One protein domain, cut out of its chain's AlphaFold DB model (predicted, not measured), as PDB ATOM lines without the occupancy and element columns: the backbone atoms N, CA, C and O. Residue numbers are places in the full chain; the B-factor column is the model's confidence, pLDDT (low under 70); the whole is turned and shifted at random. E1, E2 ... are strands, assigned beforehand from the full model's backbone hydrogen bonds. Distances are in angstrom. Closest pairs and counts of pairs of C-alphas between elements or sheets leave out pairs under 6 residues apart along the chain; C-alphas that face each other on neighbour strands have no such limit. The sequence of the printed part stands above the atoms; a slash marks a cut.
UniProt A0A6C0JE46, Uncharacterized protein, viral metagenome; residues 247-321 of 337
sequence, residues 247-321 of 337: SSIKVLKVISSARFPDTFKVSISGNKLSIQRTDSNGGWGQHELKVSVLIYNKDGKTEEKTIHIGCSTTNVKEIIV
ATOM      1  N   SER A 247     228.468 240.777 145.480       49.16
ATOM      2  CA  SER A 247     229.429 239.892 144.794       49.16
ATOM      3  C   SER A 247     229.902 240.362 143.404       49.16
ATOM      4  O   SER A 247     229.135 240.510 142.457       49.16
ATOM      5  N   SER A 248     231.214 240.520 143.211       53.38
ATOM      6  CA  SER A 248     231.747 240.667 141.850       53.38
ATOM      7  C   SER A 248     231.905 239.287 141.204       53.38
ATOM      8  O   SER A 248     232.317 238.317 141.842       53.38
ATOM      9  N   ILE A 249     231.522 239.174 139.930       59.31
ATOM     10  CA  ILE A 249     231.516 237.913 139.182       59.31
ATOM     11  C   ILE A 249     232.405 238.086 137.950       59.31
ATOM     12  O   ILE A 249     232.232 239.023 137.172       59.31
ATOM     13  N   LYS A 250     233.350 237.165 137.747       65.69
ATOM     14  CA  LYS A 250     234.195 237.096 136.548       65.69
ATOM     15  C   LYS A 250     233.835 235.869 135.725       65.69
ATOM     16  O   LYS A 250     233.761 234.768 136.256       65.69
ATOM     17  N   VAL A 251     233.689 236.023 134.412       64.31
ATOM     18  CA  VAL A 251     233.550 234.875 133.500       64.31
ATOM     19  C   VAL A 251     234.904 234.191 133.339       64.31
ATOM     20  O   VAL A 251     235.882 234.839 132.968       64.31
ATOM     21  N   LEU A 252     234.963 232.885 133.595       73.12
ATOM     22  CA  LEU A 252     236.162 232.081 133.360       73.12
ATOM     23  C   LEU A 252     236.138 231.445 131.973       73.12
ATOM     24  O   LEU A 252     237.111 231.541 131.229       73.12
ATOM     25  N   LYS A 253     235.029 230.782 131.628       78.94
ATOM     26  CA  LYS A 253     234.879 230.077 130.347       78.94
ATOM     27  C   LYS A 253     233.423 229.767 130.025       78.94
ATOM     28  O   LYS A 253     232.620 229.488 130.916       78.94
ATOM     29  N   VAL A 254     233.120 229.726 128.731       74.44
ATOM     30  CA  VAL A 254     231.889 229.124 128.205       74.44
ATOM     31  C   VAL A 254     232.119 227.622 128.053       74.44
ATOM     32  O   VAL A 254     233.140 227.194 127.520       74.44
ATOM     33  N   ILE A 255     231.182 226.820 128.548       75.56
ATOM     34  CA  ILE A 255     231.230 225.360 128.521       75.56
ATOM     35  C   ILE A 255     230.029 224.875 127.711       75.56
ATOM     36  O   ILE A 255     228.882 225.130 128.067       75.56
ATOM     37  N   SER A 256     230.287 224.137 126.635       68.44
ATOM     38  CA  SER A 256     229.256 223.431 125.873       68.44
ATOM     39  C   SER A 256     229.577 221.942 125.865       68.44
ATOM     40  O   SER A 256     230.728 221.558 125.658       68.44
ATOM     41  N   SER A 257     228.569 221.098 126.089       54.19
ATOM     42  CA  SER A 257     228.713 219.636 126.059       54.19
ATOM     43  C   SER A 257     228.906 219.071 124.647       54.19
ATOM     44  O   SER A 257     229.313 217.919 124.506       54.19
ATOM     45  N   ALA A 258     228.665 219.867 123.602       59.81
ATOM     46  CA  ALA A 258     228.878 219.470 122.215       59.81
ATOM     47  C   ALA A 258     229.637 220.540 121.412       59.81
ATOM     48  O   ALA A 258     229.530 221.744 121.677       59.81
ATOM     49  N   ARG A 259     230.434 220.076 120.434       57.66
ATOM     50  CA  ARG A 259     231.169 220.918 119.477       57.66
ATOM     51  C   ARG A 259     230.180 221.505 118.475       57.66
ATOM     52  O   ARG A 259     229.996 220.962 117.390       57.66
ATOM     53  N   PHE A 260     229.523 222.583 118.864       65.38
ATOM     54  CA  PHE A 260     228.732 223.392 117.950       65.38
ATOM     55  C   PHE A 260     229.593 224.554 117.427       65.38
ATOM     56  O   PHE A 260     230.448 225.037 118.173       65.38
ATOM     57  N   PRO A 261     229.426 224.975 116.160       75.50
ATOM     58  CA  PRO A 261     230.179 226.088 115.575       75.50
ATOM     59  C   PRO A 261     229.746 227.463 116.113       75.50
ATOM     60  O   PRO A 261     230.421 228.456 115.853       75.50
ATOM     61  N   ASP A 262     228.625 227.521 116.834       83.56
ATOM     62  CA  ASP A 262     228.050 228.726 117.416       83.56
ATOM     63  C   ASP A 262     229.053 229.442 118.328       83.56
ATOM     64  O   ASP A 262     229.756 228.825 119.136       83.56
ATOM     65  N   THR A 263     229.093 230.767 118.229       83.31
ATOM     66  CA  THR A 263     229.995 231.609 119.019       83.31
ATOM     67  C   THR A 263     229.182 232.480 119.963       83.31
ATOM     68  O   THR A 263     228.095 232.940 119.620       83.31
ATOM     69  N   PHE A 264     229.697 232.692 121.175       83.81
ATOM     70  CA  PHE A 264     228.996 233.440 122.213       83.81
ATOM     71  C   PHE A 264     229.893 234.515 122.814       83.81
ATOM     72  O   PHE A 264     231.048 234.262 123.160       83.81
ATOM     73  N   LYS A 265     229.317 235.698 123.013       82.81
ATOM     74  CA  LYS A 265     229.858 236.752 123.865       82.81
ATOM     75  C   LYS A 265     229.149 236.698 125.209       82.81
ATOM     76  O   LYS A 265     227.922 236.652 125.270       82.81
ATOM     77  N   VAL A 266     229.928 236.737 126.284       80.19
ATOM     78  CA  VAL A 266     229.406 236.789 127.650       80.19
ATOM     79  C   VAL A 266     229.809 238.112 128.282       80.19
ATOM     80  O   VAL A 266     230.950 238.551 128.141       80.19
ATOM     81  N   SER A 267     228.869 238.749 128.966       75.38
ATOM     82  CA  SER A 267     229.094 239.986 129.713       75.38
ATOM     83  C   SER A 267     228.388 239.928 131.063       75.38
ATOM     84  O   SER A 267     227.424 239.181 131.232       75.38
ATOM     85  N   ILE A 268     228.896 240.685 132.034       68.38
ATOM     86  CA  ILE A 268     228.350 240.753 133.389       68.38
ATOM     87  C   ILE A 268     228.154 242.219 133.757       68.38
ATOM     88  O   ILE A 268     229.038 243.041 133.522       68.38
ATOM     89  N   SER A 269     227.003 242.531 134.349       60.69
ATOM     90  CA  SER A 269     226.719 243.828 134.956       60.69
ATOM     91  C   SER A 269     226.001 243.608 136.286       60.69
ATOM     92  O   SER A 269     224.890 243.081 136.314       60.69
ATOM     93  N   GLY A 270     226.660 243.942 137.398       65.25
ATOM     94  CA  GLY A 270     226.173 243.582 138.735       65.25
ATOM     95  C   GLY A 270     226.030 242.063 138.891       65.25
ATOM     96  O   GLY A 270     226.952 241.320 138.559       65.25
ATOM     97  N   ASN A 271     224.854 241.611 139.332       67.81
ATOM     98  CA  ASN A 271     224.485 240.197 139.462       67.81
ATOM     99  C   ASN A 271     223.860 239.597 138.183       67.81
ATOM    100  O   ASN A 271     223.346 238.477 138.209       67.81
ATOM    101  N   LYS A 272     223.881 240.331 137.061       73.56
ATOM    102  CA  LYS A 272     223.252 239.933 135.799       73.56
ATOM    103  C   LYS A 272     224.291 239.422 134.805       73.56
ATOM    104  O   LYS A 272     225.148 240.174 134.339       73.56
ATOM    105  N   LEU A 273     224.182 238.149 134.446       81.69
ATOM    106  CA  LEU A 273     224.964 237.498 133.398       81.69
ATOM    107  C   LEU A 273     224.192 237.565 132.076       81.69
ATOM    108  O   LEU A 273     223.072 237.066 132.005       81.69
ATOM    109  N   SER A 274     224.790 238.140 131.032       85.06
ATOM    110  CA  SER A 274     224.202 238.239 129.691       85.06
ATOM    111  C   SER A 274     225.012 237.440 128.672       85.06
ATOM    112  O   SER A 274     226.238 237.574 128.592       85.06
ATOM    113  N   ILE A 275     224.319 236.600 127.903       88.12
ATOM    114  CA  ILE A 275     224.876 235.746 126.856       88.12
ATOM    115  C   ILE A 275     224.261 236.177 125.535       88.12
ATOM    116  O   ILE A 275     223.039 236.139 125.381       88.12
ATOM    117  N   GLN A 276     225.116 236.550 124.588       90.62
ATOM    118  CA  GLN A 276     224.738 236.909 123.230       90.62
ATOM    119  C   GLN A 276     225.391 235.949 122.241       90.62
ATOM    120  O   GLN A 276     226.596 235.706 122.325       90.62
ATOM    121  N   ARG A 277     224.626 235.446 121.275       89.25
ATOM    122  CA  ARG A 277     225.188 234.691 120.154       89.25
ATOM    123  C   ARG A 277     225.809 235.657 119.133       89.25
ATOM    124  O   ARG A 277     225.256 236.713 118.837       89.25
ATOM    125  N   THR A 278     226.997 235.337 118.627       88.88
ATOM    126  CA  THR A 278     227.793 236.247 117.778       88.88
ATOM    127  C   THR A 278     227.885 235.822 116.316       88.88
ATOM    128  O   THR A 278     228.216 236.648 115.473       88.88
ATOM    129  N   ASP A 279     227.558 234.572 115.991       86.44
ATOM    130  CA  ASP A 279     227.530 234.041 114.619       86.44
ATOM    131  C   ASP A 279     226.146 234.130 113.951       86.44
ATOM    132  O   ASP A 279     226.021 233.870 112.756       86.44
ATOM    133  N   SER A 280     225.095 234.477 114.701       88.44
ATOM    134  CA  SER A 280     223.722 234.560 114.197       88.44
ATOM    135  C   SER A 280     222.903 235.605 114.949       88.44
ATOM    136  O   SER A 280     223.182 235.917 116.103       88.44
ATOM    137  N   ASN A 281     221.846 236.103 114.302       89.44
ATOM    138  CA  ASN A 281     220.861 237.005 114.905       89.44
ATOM    139  C   ASN A 281     219.670 236.268 115.547       89.44
ATOM    140  O   ASN A 281     218.780 236.910 116.101       89.44
ATOM    141  N   GLY A 282     219.624 234.936 115.441       88.44
ATOM    142  CA  GLY A 282     218.588 234.094 116.042       88.44
ATOM    143  C   GLY A 282     218.953 233.577 117.435       88.44
ATOM    144  O   GLY A 282     220.044 233.818 117.946       88.44
ATOM    145  N   GLY A 283     218.030 232.829 118.041       89.94
ATOM    146  CA  GLY A 283     218.294 232.054 119.253       89.94
ATOM    147  C   GLY A 283     219.243 230.870 119.026       89.94
ATOM    148  O   GLY A 283     219.911 230.755 117.996       89.94
ATOM    149  N   TRP A 284     219.309 229.967 119.998       90.50
ATOM    150  CA  TRP A 284     220.225 228.830 119.997       90.50
ATOM    151  C   TRP A 284     219.618 227.611 120.708       90.50
ATOM    152  O   TRP A 284     218.830 227.742 121.648       90.50
ATOM    153  N   GLY A 285     219.972 226.410 120.241       84.69
ATOM    154  CA  GLY A 285     219.374 225.136 120.669       84.69
ATOM    155  C   GLY A 285     220.192 224.344 121.693       84.69
ATOM    156  O   GLY A 285     219.832 223.223 122.038       84.69
ATOM    157  N   GLN A 286     221.315 224.882 122.173       83.50
ATOM    158  CA  GLN A 286     222.217 224.197 123.098       83.50
ATOM    159  C   GLN A 286     221.605 224.143 124.502       83.50
ATOM    160  O   GLN A 286     221.869 224.990 125.354       83.50
ATOM    161  N   HIS A 287     220.800 223.111 124.756       82.06
ATOM    162  CA  HIS A 287     220.159 222.869 126.051       82.06
ATOM    163  C   HIS A 287     221.151 222.671 127.201       82.06
ATOM    164  O   HIS A 287     220.787 222.904 128.340       82.06
ATOM    165  N   GLU A 288     222.403 222.310 126.917       80.81
ATOM    166  CA  GLU A 288     223.454 222.082 127.918       80.81
ATOM    167  C   GLU A 288     224.510 223.196 127.970       80.81
ATOM    168  O   GLU A 288     225.584 223.005 128.547       80.81
ATOM    169  N   LEU A 289     224.237 224.364 127.371       81.06
ATOM    170  CA  LEU A 289     225.143 225.507 127.448       81.06
ATOM    171  C   LEU A 289     225.303 225.952 128.907       81.06
ATOM    172  O   LEU A 289     224.318 226.185 129.609       81.06
ATOM    173  N   LYS A 290     226.549 226.070 129.361       86.06
ATOM    174  CA  LYS A 290     226.930 226.466 130.721       86.06
ATOM    175  C   LYS A 290     228.010 227.543 130.662       86.06
ATOM    176  O   LYS A 290     228.777 227.625 129.706       86.06
ATOM    177  N   VAL A 291     228.106 228.357 131.702       82.44
ATOM    178  CA  VAL A 291     229.197 229.321 131.883       82.44
ATOM    179  C   VAL A 291     229.808 229.079 133.252       82.44
ATOM    180  O   VAL A 291     229.092 229.062 134.249       82.44
ATOM    181  N   SER A 292     231.123 228.868 133.300       81.19
ATOM    182  CA  SER A 292     231.852 228.888 134.567       81.19
ATOM    183  C   SER A 292     232.211 230.330 134.903       81.19
ATOM    184  O   SER A 292     232.772 231.062 134.075       81.19
ATOM    185  N   VAL A 293     231.853 230.728 136.117       79.62
ATOM    186  CA  VAL A 293     232.153 232.029 136.689       79.62
ATOM    187  C   VAL A 293     232.943 231.862 137.977       79.62
ATOM    188  O   VAL A 293     232.757 230.900 138.716       79.62
ATOM    189  N   LEU A 294     233.809 232.826 138.251       71.44
ATOM    190  CA  LEU A 294     234.462 232.990 139.534       71.44
ATOM    191  C   LEU A 294     233.726 234.085 140.293       71.44
ATOM    192  O   LEU A 294     233.655 235.224 139.826       71.44
ATOM    193  N   ILE A 295     233.164 233.720 141.434       70.81
ATOM    194  CA  ILE A 295     232.463 234.621 142.333       70.81
ATOM    195  C   ILE A 295     233.436 235.037 143.427       70.81
ATOM    196  O   ILE A 295     234.066 234.193 144.065       70.81
ATOM    197  N   TYR A 296     233.563 236.341 143.626       59.53
ATOM    198  CA  TYR A 296     234.358 236.918 144.696       59.53
ATOM    199  C   TYR A 296     233.413 237.300 145.834       59.53
ATOM    200  O   TYR A 296     232.577 238.198 145.694       59.53
ATOM    201  N   ASN A 297     233.518 236.570 146.942       56.84
ATOM    202  CA  ASN A 297     232.682 236.770 148.116       56.84
ATOM    203  C   ASN A 297     233.257 237.873 149.017       56.84
ATOM    204  O   ASN A 297     234.452 238.180 148.976       56.84
ATOM    205  N   LYS A 298     232.398 238.452 149.866       52.28
ATOM    206  CA  LYS A 298     232.776 239.522 150.809       52.28
ATOM    207  C   LYS A 298     233.866 239.103 151.806       52.28
ATOM    208  O   LYS A 298     234.588 239.956 152.301       52.28
ATOM    209  N   ASP A 299     234.016 237.804 152.060       56.38
ATOM    210  CA  ASP A 299     235.022 237.233 152.963       56.38
ATOM    211  C   ASP A 299     236.397 237.004 152.296       56.38
ATOM    212  O   ASP A 299     237.270 236.355 152.875       56.38
ATOM    213  N   GLY A 300     236.593 237.496 151.064       51.31
ATOM    214  CA  GLY A 300     237.835 237.345 150.302       51.31
ATOM    215  C   GLY A 300     238.036 235.953 149.694       51.31
ATOM    216  O   GLY A 300     239.038 235.728 149.010       51.31
ATOM    217  N   LYS A 301     237.099 235.017 149.899       57.81
ATOM    218  CA  LYS A 301     237.136 233.711 149.240       57.81
ATOM    219  C   LYS A 301     236.606 233.812 147.819       57.81
ATOM    220  O   LYS A 301     235.698 234.586 147.510       57.81
ATOM    221  N   THR A 302     237.160 232.970 146.960       61.59
ATOM    222  CA  THR A 302     236.650 232.757 145.614       61.59
ATOM    223  C   THR A 302     235.869 231.454 145.550       61.59
ATOM    224  O   THR A 302     236.271 230.438 146.117       61.59
ATOM    225  N   GLU A 303     234.752 231.480 144.837       78.00
ATOM    226  CA  GLU A 303     233.957 230.296 144.530       78.00
ATOM    227  C   GLU A 303     233.821 230.173 143.013       78.00
ATOM    228  O   GLU A 303     233.336 231.089 142.348       78.00
ATOM    229  N   GLU A 304     234.259 229.051 142.440       81.75
ATOM    230  CA  GLU A 304     233.942 228.739 141.047       81.75
ATOM    231  C   GLU A 304     232.547 228.114 140.982       81.75
ATOM    232  O   GLU A 304     232.295 227.062 141.569       81.75
ATOM    233  N   LYS A 305     231.646 228.743 140.226       80.81
ATOM    234  CA  LYS A 305     230.278 228.269 140.028       80.81
ATOM    235  C   LYS A 305     230.013 228.053 138.548       80.81
ATOM    236  O   LYS A 305     230.336 228.887 137.706       80.81
ATOM    237  N   THR A 306     229.380 226.931 138.220       83.50
ATOM    238  CA  THR A 306     228.896 226.667 136.861       83.50
ATOM    239  C   THR A 306     227.422 227.038 136.772       83.50
ATOM    240  O   THR A 306     226.582 226.420 137.422       83.50
ATOM    241  N   ILE A 307     227.105 228.041 135.957       82.69
ATOM    242  CA  ILE A 307     225.742 228.516 135.721       82.69
ATOM    243  C   ILE A 307     225.203 227.841 134.463       82.69
ATOM    244  O   ILE A 307     225.833 227.880 133.404       82.69
ATOM    245  N   HIS A 308     224.031 227.221 134.573       85.12
ATOM    246  CA  HIS A 308     223.340 226.634 133.432       85.12
ATOM    247  C   HIS A 308     222.601 227.715 132.641       85.12
ATOM    248  O   HIS A 308     221.715 228.382 133.170       85.12
ATOM    249  N   ILE A 309     222.974 227.878 131.371       88.00
ATOM    250  CA  ILE A 309     222.351 228.833 130.454       88.00
ATOM    251  C   ILE A 309     221.203 228.171 129.701       88.00
ATOM    252  O   ILE A 309     220.124 228.750 129.591       88.00
ATOM    253  N   GLY A 310     221.422 226.961 129.190       83.81
ATOM    254  CA  GLY A 310     220.468 226.254 128.339       83.81
ATOM    255  C   GLY A 310     220.177 226.979 127.022       83.81
ATOM    256  O   GLY A 310     220.911 227.879 126.615       83.81
ATOM    257  N   CYS A 311     219.095 226.591 126.346       87.50
ATOM    258  CA  CYS A 311     218.691 227.158 125.059       87.50
ATOM    259  C   CYS A 311     218.042 228.549 125.194       87.50
ATOM    260  O   CYS A 311     217.592 228.951 126.276       87.50
ATOM    261  N   SER A 312     217.939 229.263 124.074       89.31
ATOM    262  CA  SER A 312     217.227 230.540 123.971       89.31
ATOM    263  C   SER A 312     216.512 230.655 122.631       89.31
ATOM    264  O   SER A 312     217.052 230.258 121.605       89.31
ATOM    265  N   THR A 313     215.315 231.235 122.613       89.19
ATOM    266  CA  THR A 313     214.611 231.592 121.367       89.19
ATOM    267  C   THR A 313     215.055 232.950 120.816       89.19
ATOM    268  O   THR A 313     214.776 233.264 119.662       89.19
ATOM    269  N   THR A 314     215.768 233.745 121.617       90.44
ATOM    270  CA  THR A 314     216.268 235.089 121.293       90.44
ATOM    271  C   THR A 314     217.794 235.117 121.262       90.44
ATOM    272  O   THR A 314     218.447 234.321 121.934       90.44
ATOM    273  N   ASN A 315     218.369 236.071 120.522       90.88
ATOM    274  CA  ASN A 315     219.824 236.237 120.392       90.88
ATOM    275  C   ASN A 315     220.527 236.606 121.717       90.88
ATOM    276  O   ASN A 315     221.729 236.419 121.872       90.88
ATOM    277  N   VAL A 316     219.783 237.114 122.700       90.38
ATOM    278  CA  VAL A 316     220.304 237.444 124.032       90.38
ATOM    279  C   VAL A 316     219.494 236.709 125.093       90.38
ATOM    280  O   VAL A 316     218.265 236.642 124.987       90.38
ATOM    281  N   LYS A 317     220.177 236.179 126.111       90.19
ATOM    282  CA  LYS A 317     219.582 235.612 127.329       90.19
ATOM    283  C   LYS A 317     220.301 236.148 128.558       90.19
ATOM    284  O   LYS A 317     221.529 236.213 128.575       90.19
ATOM    285  N   GLU A 318     219.533 236.490 129.584       88.12
ATOM    286  CA  GLU A 318     220.044 237.065 130.826       88.12
ATOM    287  C   GLU A 318     219.647 236.213 132.035       88.12
ATOM    288  O   GLU A 318     218.549 235.654 132.069       88.12
ATOM    289  N   ILE A 319     220.547 236.095 133.013       81.19
ATOM    290  CA  ILE A 319     220.374 235.279 134.224       81.19
ATOM    291  C   ILE A 319     220.864 236.064 135.445       81.19
ATOM    292  O   ILE A 319     221.901 236.724 135.372       81.19
ATOM    293  N   ILE A 320     220.130 235.981 136.558       75.00
ATOM    294  CA  ILE A 320     220.497 236.580 137.852       75.00
ATOM    295  C   ILE A 320     221.293 235.568 138.687       75.00
ATOM    296  O   ILE A 320     220.969 234.379 138.699       75.00
ATOM    297  N   VAL A 321     222.337 236.037 139.374       71.62
ATOM    298  CA  VAL A 321     223.226 235.230 140.222       71.62
ATOM    299  C   VAL A 321     223.210 235.783 141.659       71.62
ATOM    300  O   VAL A 321     223.843 236.798 141.923       71.62
TER     301      VAL A 321
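AT A GLANCE: This is residues 247 to 321 of the 337 residues of an uncharacterized protein of viral metagenome (UniProt A0A6C0JE46). This is a small, elongated sandwich of two three-stranded sheets, partly face to face: the strongly twisted sheet E1 E4 E5 makes one layer and the sheet E2 E3 E6 the other. The edge strands E1 and E2 come together along one side, while E5 and E6 stay apart on the other; the turn of the E4 and E5 hairpin reaches to one end of the long axis, and the three links that cross between the sheets gather toward the opposite end. The printed part has 75 residues, with no named helix and six named strands in the order E1 E2 E3 E4 E5 E6 along the chain, and its class is all strand. Both sheets are antiparallel, in the orders E1 - E4 - E5 and E2 - E3 - E6. The whole is compact, with a radius of gyration of the C-alphas of 12.7 A, and its C-alphas span 40 by 22 by 15 A.

HOW THE PARTS SIT: In the first sheet, E4, residues 290 to 296, is the inner strand, and E1, residues 248 to 255, and E5, residues 302 to 308, are the edge strands. E1 and E4 are antiparallel at 155 degrees between their directions; N 250 and O 294 are 2.9 A apart and N 290 and O 255 are 2.8 A apart, both within hydrogen-bond range. E1 bends by 54 degrees at residue 252. E4 and E5 form a hairpin, antiparallel at 155 degrees, with N 295 and O 303 within hydrogen-bond range at 2.8 A. In the second sheet, E3, residues 272 to 277, is the inner strand between the edge strands E2, residues 264 to 269, and E6, residues 316 to 320. E2 and E3 form a hairpin, antiparallel at 160 degrees, with N 274 and O 267 within hydrogen-bond range at 2.8 A. E3 and E6 are antiparallel at 160 degrees, with N 273 and O 319 within hydrogen-bond range at 2.8 A. The two sheets form a sandwich, two sheets face to face: the parts that face each other are 10.1 A centre to centre, their best planes 14 degrees apart, and the strands of the one stand at 31 degrees to those of the other. Across it E1 and E2 have 6 pairs of C-alphas within 8 A, the closest being those of Ile 249 and Ile 268 at 7.2 A. E1 and E3 are near each other, with 5 pairs of C-alphas within 10 A. Among the pairs that are apart are E3 and E4, and E5 and E6.

IN THESE COORDINATES: E1 begins at C-alpha 248, (231.747, 240.667, 141.850), and is 20.3 A long from first to last C-alpha. E4 is 19.0 A long and E5 19.1 A, with C-alpha 302 at (236.650, 232.757, 145.614). E2 and E3 are each 16.6 A long. E6 is 13.8 A long and ends at C-alpha 320, (220.497, 236.580, 137.852).

THE WHOLE: The two C-alphas farthest apart, those of Asn 281 and Asp 299, are 40.6 A from each other, while those of Ser 247 and Val 321, the first and last printed, are 9.0 A apart. The printed part has no cut. The link from E3 to E4, residues 278 to 289, is long; those from E2 to E3 and from E4 to E5 are tight, and those from E1 to E2 and from E5 to E6 are short. The mean pLDDT of the printed part is 76.6, and 21 residues are under 70: residues 247 to 251, 256 to 260, 268 to 271 and 296 to 302.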